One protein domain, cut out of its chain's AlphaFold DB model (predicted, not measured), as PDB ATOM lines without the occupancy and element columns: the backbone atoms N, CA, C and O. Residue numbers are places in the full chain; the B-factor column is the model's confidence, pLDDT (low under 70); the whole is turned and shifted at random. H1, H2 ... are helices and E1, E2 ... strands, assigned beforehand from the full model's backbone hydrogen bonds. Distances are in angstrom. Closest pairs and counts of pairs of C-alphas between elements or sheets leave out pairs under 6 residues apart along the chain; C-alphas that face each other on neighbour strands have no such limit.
ATOM      1  N   PHE A  77     105.371 139.342  82.464       88.31
ATOM      2  CA  PHE A  77     106.474 138.941  83.323       88.31
ATOM      3  C   PHE A  77     107.693 139.799  83.017       88.31
ATOM      4  O   PHE A  77     108.217 139.754  81.904       88.31
ATOM      5  N   THR A  78     108.148 140.545  84.017       86.00
ATOM      6  CA  THR A  78     109.236 141.508  83.851       86.00
ATOM      7  C   THR A  78     110.205 141.388  85.013       86.00
ATOM      8  O   THR A  78     109.789 141.331  86.169       86.00
ATOM      9  N   LEU A  79     111.499 141.352  84.696       87.12
ATOM     10  CA  LEU A  79     112.597 141.450  85.650       87.12
ATOM     11  C   LEU A  79     113.519 142.569  85.183       87.12
ATOM     12  O   LEU A  79     114.119 142.476  84.115       87.12
ATOM     13  N   GLU A  80     113.626 143.620  85.983       84.38
ATOM     14  CA  GLU A  80     114.457 144.785  85.683       84.38
ATOM     15  C   GLU A  80     115.414 145.065  86.837       84.38
ATOM     16  O   GLU A  80     115.106 144.777  87.995       84.38
ATOM     17  N   GLY A  81     116.578 145.629  86.515       84.12
ATOM     18  CA  GLY A  81     117.571 146.033  87.500       84.12
ATOM     19  C   GLY A  81     118.123 147.419  87.208       84.12
ATOM     20  O   GLY A  81     118.360 147.745  86.046       84.12
ATOM     21  N   TYR A  82     118.314 148.223  88.249       83.31
ATOM     22  CA  TYR A  82     118.988 149.521  88.172       83.31
ATOM     23  C   TYR A  82     119.539 149.923  89.545       83.31
ATOM     24  O   TYR A  82     119.261 149.271  90.546       83.31
ATOM     25  N   VAL A  83     120.321 151.001  89.602       85.12
ATOM     26  CA  VAL A  83     120.901 151.500  90.856       85.12
ATOM     27  C   VAL A  83     120.092 152.680  91.390       85.12
ATOM     28  O   VAL A  83     119.843 153.640  90.667       85.12
ATOM     29  N   CYS A  84     119.730 152.643  92.672       84.31
ATOM     30  CA  CYS A  84     119.109 153.759  93.394       84.31
ATOM     31  C   CYS A  84     119.833 153.961  94.727       84.31
ATOM     32  O   CYS A  84     120.131 152.991  95.425       84.31
ATOM     33  N   LYS A  85     120.200 155.205  95.068       84.19
ATOM     34  CA  LYS A  85     121.008 155.536  96.267       84.19
ATOM     35  C   LYS A  85     122.293 154.688  96.427       84.19
ATOM     36  O   LYS A  85     122.793 154.483  97.537       84.19
ATOM     37  N   GLY A  86     122.846 154.196  95.315       81.94
ATOM     38  CA  GLY A  86     124.018 153.313  95.281       81.94
ATOM     39  C   GLY A  86     123.748 151.838  95.618       81.94
ATOM     40  O   GLY A  86     124.700 151.062  95.642       81.94
ATOM     41  N   GLY A  87     122.498 151.443  95.886       83.81
ATOM     42  CA  GLY A  87     122.079 150.044  96.037       83.81
ATOM     43  C   GLY A  87     121.555 149.450  94.725       83.81
ATOM     44  O   GLY A  87     120.998 150.177  93.902       83.81
ATOM     45  N   ASP A  88     121.734 148.139  94.534       89.69
ATOM     46  CA  ASP A  88     121.169 147.395  93.397       89.69
ATOM     47  C   ASP A  88     119.682 147.111  93.656       89.69
ATOM     48  O   ASP A  88     119.324 146.467  94.644       89.69
ATOM     49  N   ILE A  89     118.817 147.620  92.785       91.19
ATOM     50  CA  ILE A  89     117.365 147.486  92.863       91.19
ATOM     51  C   ILE A  89     116.894 146.488  91.823       91.19
ATOM     52  O   ILE A  89     117.259 146.582  90.654       91.19
ATOM     53  N   ARG A  90     115.998 145.585  92.229       92.88
ATOM     54  CA  ARG A  90     115.293 144.668  91.328       92.88
ATOM     55  C   ARG A  90     113.799 144.944  91.347       92.88
ATOM     56  O   ARG A  90     113.170 144.903  92.404       92.88
ATOM     57  N   LEU A  91     113.236 145.188  90.167       91.81
ATOM     58  CA  LEU A  91     111.794 145.225  89.954       91.81
ATOM     59  C   LEU A  91     111.343 143.896  89.360       91.81
ATOM     60  O   LEU A  91     111.942 143.412  88.398       91.81
ATOM     61  N   ALA A  92     110.279 143.325  89.913       93.56
ATOM     62  CA  ALA A  92     109.695 142.087  89.415       93.56
ATOM     63  C   ALA A  92     108.184 142.228  89.217       93.56
ATOM     64  O   ALA A  92     107.476 142.673  90.118       93.56
ATOM     65  N   LYS A  93     107.679 141.785  88.066       91.81
ATOM     66  CA  LYS A  93     106.248 141.683  87.756       91.81
ATOM     67  C   LYS A  93     105.910 140.249  87.374       91.81
ATOM     68  O   LYS A  93     106.621 139.648  86.573       91.81
ATOM     69  N   ARG A  94     104.807 139.724  87.911       91.56
ATOM     70  CA  ARG A  94     104.134 138.516  87.411       91.56
ATOM     71  C   ARG A  94     102.740 138.882  86.915       91.56
ATOM     72  O   ARG A  94     102.208 139.933  87.266       91.56
ATOM     73  N   PHE A  95     102.134 138.018  86.114       87.31
ATOM     74  CA  PHE A  95     100.841 138.285  85.479       87.31
ATOM     75  C   PHE A  95      99.701 138.428  86.496       87.31
ATOM     76  O   PHE A  95      98.768 139.192  86.284       87.31
ATOM     77  N   ASP A  96      99.817 137.723  87.619       90.06
ATOM     78  CA  ASP A  96      98.852 137.612  88.712       90.06
ATOM     79  C   ASP A  96      99.178 138.528  89.900       90.06
ATOM     80  O   ASP A  96      98.655 138.330  90.996       90.06
ATOM     81  N   SER A  97     100.089 139.489  89.729       91.06
ATOM     82  CA  SER A  97     100.617 140.250  90.856       91.06
ATOM     83  C   SER A  97     100.845 141.723  90.560       91.06
ATOM     84  O   SER A  97     101.052 142.119  89.416       91.06
ATOM     85  N   ASP A  98     100.918 142.514  91.623       94.88
ATOM     86  CA  ASP A  98     101.538 143.836  91.597       94.88
ATOM     87  C   ASP A  98     103.027 143.735  91.218       94.88
ATOM     88  O   ASP A  98     103.625 142.649  91.202       94.88
ATOM     89  N   TRP A  99     103.635 144.878  90.921       93.81
ATOM     90  CA  TRP A  99     105.082 145.030  90.867       93.81
ATOM     91  C   TRP A  99     105.676 144.895  92.263       93.81
ATOM     92  O   TRP A  99     105.168 145.469  93.223       93.81
ATOM     93  N   PHE A 100     106.780 144.167  92.372       96.38
ATOM     94  CA  PHE A 100     107.574 144.025  93.584       96.38
ATOM     95  C   PHE A 100     108.879 144.785  93.434       96.38
ATOM     96  O   PHE A 100     109.513 144.726  92.379       96.38
ATOM     97  N   VAL A 101     109.291 145.441  94.513       96.19
ATOM     98  CA  VAL A 101     110.564 146.158  94.592       96.19
ATOM     99  C   VAL A 101     111.449 145.482  95.624       96.19
ATOM    100  O   VAL A 101     111.036 145.285  96.772       96.19
ATOM    101  N   PHE A 102     112.670 145.158  95.222       95.38
ATOM    102  CA  PHE A 102     113.698 144.600  96.086       95.38
ATOM    103  C   PHE A 102     114.964 145.448  96.033       95.38
ATOM    104  O   PHE A 102     115.307 145.964  94.972       95.38
ATOM    105  N   ALA A 103     115.678 145.534  97.151       93.44
ATOM    106  CA  ALA A 103     117.048 146.037  97.200       93.44
ATOM    107  C   ALA A 103     117.991 144.897  97.583       93.44
ATOM    108  O   ALA A 103     117.677 144.123  98.489       93.44
ATOM    109  N   ALA A 104     119.124 144.790  96.896       91.38
ATOM    110  CA  ALA A 104     120.209 143.921  97.322       91.38
ATOM    111  C   ALA A 104     120.800 144.437  98.639       91.38
ATOM    112  O   ALA A 104     120.888 145.649  98.859       91.38
ATOM    113  N   ASN A 105     121.218 143.514  99.495       85.62
ATOM    114  CA  ASN A 105     122.042 143.851 100.647       85.62
ATOM    115  C   ASN A 105     123.449 144.297 100.217       85.62
ATOM    116  O   ASN A 105     123.884 144.056  99.088       85.62
ATOM    117  N   ASP A 106     124.166 144.980 101.112       80.25
ATOM    118  CA  ASP A 106     125.450 145.605 100.761       80.25
ATOM    119  C   ASP A 106     126.552 144.570 100.439       80.25
ATOM    120  O   ASP A 106     127.527 144.898  99.758       80.25
ATOM    121  N   ASP A 107     126.389 143.318 100.884       81.12
ATOM    122  CA  ASP A 107     127.279 142.189 100.578       81.12
ATOM    123  C   ASP A 107     126.841 141.352  99.354       81.12
ATOM    124  O   ASP A 107     127.508 140.378  99.003       81.12
ATOM    125  N   ALA A 108     125.750 141.749  98.688       76.50
ATOM    126  CA  ALA A 108     125.164 141.104  97.511       76.50
ATOM    127  C   ALA A 108     124.804 139.613  97.687       76.50
ATOM    128  O   ALA A 108     124.698 138.872  96.705       76.50
ATOM    129  N   THR A 109     124.601 139.152  98.922       83.12
ATOM    130  CA  THR A 109     124.221 137.763  99.224       83.12
ATOM    131  C   THR A 109     122.708 137.537  99.252       83.12
ATOM    132  O   THR A 109     122.253 136.391  99.241       83.12
ATOM    133  N   GLY A 110     121.910 138.606  99.262       88.00
ATOM    134  CA  GLY A 110     120.465 138.534  99.413       88.00
ATOM    135  C   GLY A 110     119.731 139.796  98.974       88.00
ATOM    136  O   GLY A 110     120.318 140.799  98.577       88.00
ATOM    137  N   TYR A 111     118.403 139.723  99.045       91.62
ATOM    138  CA  TYR A 111     117.508 140.818  98.694       91.62
ATOM    139  C   TYR A 111     116.485 141.040  99.800       91.62
ATOM    140  O   TYR A 111     115.881 140.089 100.300       91.62
ATOM    141  N   ILE A 112     116.231 142.304 100.124       92.25
ATOM    142  CA  ILE A 112     115.128 142.709 100.989       92.25
ATOM    143  C   ILE A 112     113.979 143.252 100.145       92.25
ATOM    144  O   ILE A 112     114.180 144.008  99.195       92.25
ATOM    145  N   LYS A 113     112.745 142.876 100.487       95.00
ATOM    146  CA  LYS A 113     111.552 143.438  99.847       95.00
ATOM    147  C   LYS A 113     111.284 144.834 100.412       95.00
ATOM    148  O   LYS A 113     111.026 144.976 101.609       95.00
ATOM    149  N   LEU A 114     111.285 145.839  99.542       95.19
ATOM    150  CA  LEU A 114     110.965 147.216  99.909       95.19
ATOM    151  C   LEU A 114     109.449 147.437  99.949       95.19
ATOM    152  O   LEU A 114     108.923 147.900 100.958       95.19
ATOM    153  N   GLY A 115     108.738 147.014  98.898       95.62
ATOM    154  CA  GLY A 115     107.301 147.258  98.760       95.62
ATOM    155  C   GLY A 115     106.680 146.621  97.518       95.62
ATOM    156  O   GLY A 115     107.297 145.778  96.856       95.62
ATOM    157  N   THR A 116     105.432 147.002  97.237       97.00
ATOM    158  CA  THR A 116     104.694 146.627  96.021       97.00
ATOM    159  C   THR A 116     103.905 147.804  95.461       97.00
ATOM    160  O   THR A 116     103.485 148.670  96.226       97.00
ATOM    161  N   MET A 117     103.668 147.817  94.147       92.44
ATOM    162  CA  MET A 117     102.817 148.807  93.474       92.44
ATOM    163  C   MET A 117     102.007 148.170  92.353       92.44
ATOM    164  O   MET A 117     102.491 147.285  91.652       92.44
ATOM    165  N   LYS A 118     100.784 148.657  92.148       90.94
ATOM    166  CA  LYS A 118      99.929 148.201  91.048       90.94
ATOM    167  C   LYS A 118     100.553 148.497  89.680       90.94
ATOM    168  O   LYS A 118     100.591 147.626  88.814       90.94
ATOM    169  N   ASP A 119     101.080 149.707  89.523       85.44
ATOM    170  CA  ASP A 119     101.758 150.177  88.316       85.44
ATOM    171  C   ASP A 119     103.281 150.092  88.474       85.44
ATOM    172  O   ASP A 119     103.790 149.952  89.589       85.44
ATOM    173  N   ARG A 120     104.022 150.159  87.357       86.44
ATOM    174  CA  ARG A 120     105.489 150.056  87.379       86.44
ATOM    175  C   ARG A 120     106.088 151.196  88.229       86.44
ATOM    176  O   ARG A 120     105.904 152.354  87.852       86.44
ATOM    177  N   PRO A 121     106.848 150.897  89.303       86.00
ATOM    178  CA  PRO A 121     107.450 151.914  90.164       86.00
ATOM    179  C   PRO A 121     108.385 152.854  89.401       86.00
ATOM    180  O   PRO A 121     109.198 152.420  88.574       86.00
ATOM    181  N   THR A 122     108.292 154.147  89.699       85.44
ATOM    182  CA  THR A 122     109.257 155.152  89.245       85.44
ATOM    183  C   THR A 122     110.502 155.152  90.129       85.44
ATOM    184  O   THR A 122     110.527 154.543  91.200       85.44
ATOM    185  N   TYR A 123     111.550 155.859  89.698       85.50
ATOM    186  CA  TYR A 123     112.741 156.051  90.526       85.50
ATOM    187  C   TYR A 123     112.381 156.716  91.865       85.50
ATOM    188  O   TYR A 123     112.867 156.293  92.905       85.50
ATOM    189  N   GLN A 124     111.498 157.721  91.845       85.31
ATOM    190  CA  GLN A 124     111.062 158.451  93.040       85.31
ATOM    191  C   GLN A 124     110.260 157.566  94.001       85.31
ATOM    192  O   GLN A 124     110.425 157.682  95.211       85.31
ATOM    193  N   ASP A 125     109.435 156.656  93.473       89.44
ATOM    194  CA  ASP A 125     108.707 155.697  94.313       89.44
ATOM    195  C   ASP A 125     109.684 154.776  95.051       89.44
ATOM    196  O   ASP A 125     109.553 154.559  96.253       89.44
ATOM    197  N   VAL A 126     110.699 154.262  94.348       90.06
ATOM    198  CA  VAL A 126     111.727 153.403  94.955       90.06
ATOM    199  C   VAL A 126     112.595 154.171  95.947       90.06
ATOM    200  O   VAL A 126     112.918 153.635  97.005       90.06
ATOM    201  N   ASP A 127     112.930 155.424  95.643       89.50
ATOM    202  CA  ASP A 127     113.680 156.298  96.541       89.50
ATOM    203  C   ASP A 127     112.953 156.508  97.879       89.50
ATOM    204  O   ASP A 127     113.557 156.356  98.944       89.50
ATOM    205  N   GLY A 128     111.640 156.753  97.825       92.06
ATOM    206  CA  GLY A 128     110.787 156.848  99.010       92.06
ATOM    207  C   GLY A 128     110.675 155.524  99.771       92.06
ATOM    208  O   GLY A 128     110.813 155.502 100.990       92.06
ATOM    209  N   MET A 129     110.525 154.394  99.069       94.81
ATOM    210  CA  MET A 129     110.492 153.075  99.718       94.81
ATOM    211  C   MET A 129     111.802 152.728 100.443       94.81
ATOM    212  O   MET A 129     111.780 152.000 101.435       94.81
ATOM    213  N   LEU A 130     112.945 153.208  99.946       91.31
ATOM    214  CA  LEU A 130     114.232 153.074 100.633       91.31
ATOM    215  C   LEU A 130     114.259 153.919 101.912       91.31
ATOM    216  O   LEU A 130     114.665 153.412 102.959       91.31
ATOM    217  N   ASP A 131     113.775 155.162 101.854       91.25
ATOM    218  CA  ASP A 131     113.684 156.036 103.030       91.25
ATOM    219  C   ASP A 131     112.756 155.462 104.107       91.25
ATOM    220  O   ASP A 131     113.134 155.422 105.279       91.25
ATOM    221  N   ASP A 132     111.610 154.902 103.717       92.94
ATOM    222  CA  ASP A 132     110.671 154.229 104.627       92.94
ATOM    223  C   ASP A 132     111.299 153.018 105.340       92.94
ATOM    224  O   ASP A 132     110.883 152.629 106.436       92.94
ATOM    225  N   LYS A 133     112.318 152.404 104.727       89.56
ATOM    226  CA  LYS A 133     113.108 151.309 105.308       89.56
ATOM    227  C   LYS A 133     114.340 151.795 106.076       89.56
ATOM    228  O   LYS A 133     115.075 150.964 106.605       89.56
ATOM    229  N   GLY A 134     114.564 153.107 106.165       86.75
ATOM    230  CA  GLY A 134     115.731 153.706 106.817       86.75
ATOM    231  C   GLY A 134     117.033 153.535 106.028       86.75
ATOM    232  O   GLY A 134     118.122 153.607 106.601       86.75
ATOM    233  N   ILE A 135     116.936 153.282 104.723       86.19
ATOM    234  CA  ILE A 135     118.072 152.981 103.855       86.19
ATOM    235  C   ILE A 135     118.551 154.273 103.194       86.19
ATOM    236  O   ILE A 135     118.047 154.706 102.159       86.19
ATOM    237  N   GLY A 136     119.564 154.885 103.808       83.19
ATOM    238  CA  GLY A 136     120.222 156.084 103.281       83.19
ATOM    239  C   GLY A 136     121.178 155.793 102.121       83.19
ATOM    240  O   GLY A 136     121.311 154.659 101.679       83.19
ATOM    241  N   LEU A 137     121.892 156.813 101.641       83.81
ATOM    242  CA  LEU A 137     122.871 156.704 100.546       83.81
ATOM    243  C   LEU A 137     124.026 155.745 100.881       83.81
ATOM    244  O   LEU A 137     124.493 155.718 102.018       83.81
ATOM    245  N   LYS A 138     124.540 155.008  99.883       78.62
ATOM    246  CA  LYS A 138     125.613 154.015 100.087       78.62
ATOM    247  C   LYS A 138     126.842 154.573 100.806       78.62
ATOM    248  O   LYS A 138     127.292 153.965 101.765       78.62
ATOM    249  N   TYR A 139     127.325 155.760 100.429       78.50
ATOM    250  CA  TYR A 139     128.473 156.358 101.123       78.50
ATOM    251  C   TYR A 139     128.181 156.592 102.615       78.50
ATOM    252  O   TYR A 139     129.037 156.342 103.453       78.50
ATOM    253  N   ALA A 140     126.966 157.022 102.975       76.50
ATOM    254  CA  ALA A 140     126.587 157.236 104.368       76.50
ATOM    255  C   ALA A 140     126.556 155.908 105.147       76.50
ATOM    256  O   ALA A 140     127.009 155.865 106.290       76.50
ATOM    257  N   ARG A 141     126.116 154.814 104.509       80.31
ATOM    258  CA  ARG A 141     126.166 153.457 105.083       80.31
ATOM    259  C   ARG A 141     127.604 152.963 105.255       80.31
ATOM    260  O   ARG A 141     127.951 152.414 106.299       80.31
ATOM    261  N   ASP A 142     128.458 153.207 104.263       79.50
ATOM    262  CA  ASP A 142     129.868 152.806 104.281       79.50
ATOM    263  C   ASP A 142     130.660 153.525 105.386       79.50
ATOM    264  O   ASP A 142     131.504 152.907 106.035       79.50
ATOM    265  N   PHE A 143     130.337 154.793 105.666       81.81
ATOM    266  CA  PHE A 143     130.913 155.568 106.773       81.81
ATOM    267  C   PHE A 143     130.211 155.353 108.127       81.81
ATOM    268  O   PHE A 143     130.564 156.012 109.106       81.81
ATOM    269  N   GLY A 144     129.227 154.449 108.212       75.69
ATOM    270  CA  GLY A 144     128.510 154.134 109.454       75.69
ATOM    271  C   GLY A 144     127.566 155.236 109.946       75.69
ATOM    272  O   GLY A 144     127.176 155.235 111.110       75.69
ATOM    273  N   MET A 145     127.201 156.182 109.078       71.94
ATOM    274  CA  MET A 145     126.250 157.259 109.374       71.94
ATOM    275  C   MET A 145     124.791 156.794 109.263       71.94
ATOM    276  O   MET A 145     123.905 157.411 109.851       71.94
ATOM    277  N   THR A 146     124.538 155.708 108.529       72.12
ATOM    278  CA  THR A 146     123.230 155.050 108.408       72.12
ATOM    279  C   THR A 146     123.371 153.519 108.466       72.12
ATOM    280  O   THR A 146     124.457 153.001 108.192       72.12
ATOM    281  N   PRO A 147     122.308 152.770 108.835       69.56
ATOM    282  CA  PRO A 147     122.351 151.306 108.901       69.56
ATOM    283  C   PRO A 147     122.667 150.663 107.543       69.56
ATOM    284  O   PRO A 147     122.203 151.144 106.508       69.56
ATOM    285  N   LYS A 148     123.434 149.564 107.558       72.81
ATOM    286  CA  LYS A 148     123.667 148.713 106.378       72.81
ATOM    287  C   LYS A 148     122.458 147.825 106.088       72.81
ATOM    288  O   LYS A 148     121.689 147.521 107.002       72.81
ATOM    289  N   ILE A 149     122.331 147.432 104.823       66.81
ATOM    290  CA  ILE A 149     121.330 146.472 104.335       66.81
ATOM    291  C   ILE A 149     121.919 145.069 104.366       66.81
ATOM    292  O   ILE A 149     123.056 144.927 103.856       66.81
TER     293      ILE A 149
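This is residues 77 to 149 of the 149 residues of the protein "Hypothetical protein" of Proboscia inermis (UniProt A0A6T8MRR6). A strongly twisted sheet of four strands, E1 to E4, has the helix H1 over one face and no named helix over the other, while the short helix H2 sits beyond one end of the sheet, near the turn from E1 to E2. From H2 the last residues, 143 to 149, fold back toward the sheet. The printed part has 73 residues, with four strands and then two helices along it; the sheet's order is E1, E2, E3, E4, all antiparallel, and the class is mixed, helices and strands. It is compact, with a radius of gyration of the C-alphas of 12.2 A, yet elongated in outline, spanning 40 by 23 by 15 A.

Find C-alpha 78 at (109.236, 141.508, 83.851); from there E1 runs through residues 78 to 84, 18.4 A long. E2 follows at residues 87 to 93, 19.7 A, then E3 at residues 99 to 104, 16.5 A, and E4 at residues 111 to 117, 17.5 A. Look for C-alpha 123 at (112.741, 156.051, 90.526), where H1 begins; it takes residues 123 to 132 and measures 14.4 A. H2 is residues 138 to 142, 6.1 A, and ends at C-alpha 142, (129.868, 152.806, 104.281).

Start with the sheet, a meander, each strand the antiparallel neighbour of the one before. E1 and E2 form a hairpin at 158 degrees between directions; look at N 80 and O 91, 3.0 A apart, within hydrogen-bond range. E2 and E3, a hairpin at 155 degrees, have N 92 and O 100 within that range at 2.9 A. E3 and E4, also a hairpin at 155 degrees, have N 101 and O 115 within it at 3.1 A. The edge strands E1 and E4 are apart. H1 is on the sheet, with 35 pairs of C-alphas within 10 A; its closest C-alphas to E4 are those of Leu 114 and Met 129, 5.9 A apart. H2 is not on the sheet; its closest C-alphas to E2 are those of Gly 87 and Lys 138, 6.7 A apart. H1 and H2 are apart. In both helices every O i to N i+4 pair is within hydrogen-bond range.

The two C-alphas farthest apart, those of Asp 96 and Phe 143, are 40.9 A apart. The printed part has no cut and no long link; the link from E3 to E4 is short, the others tight. Mean pLDDT of the printed part is 86.7, and residues 147 and 149, the latter the chain's last, are under 70.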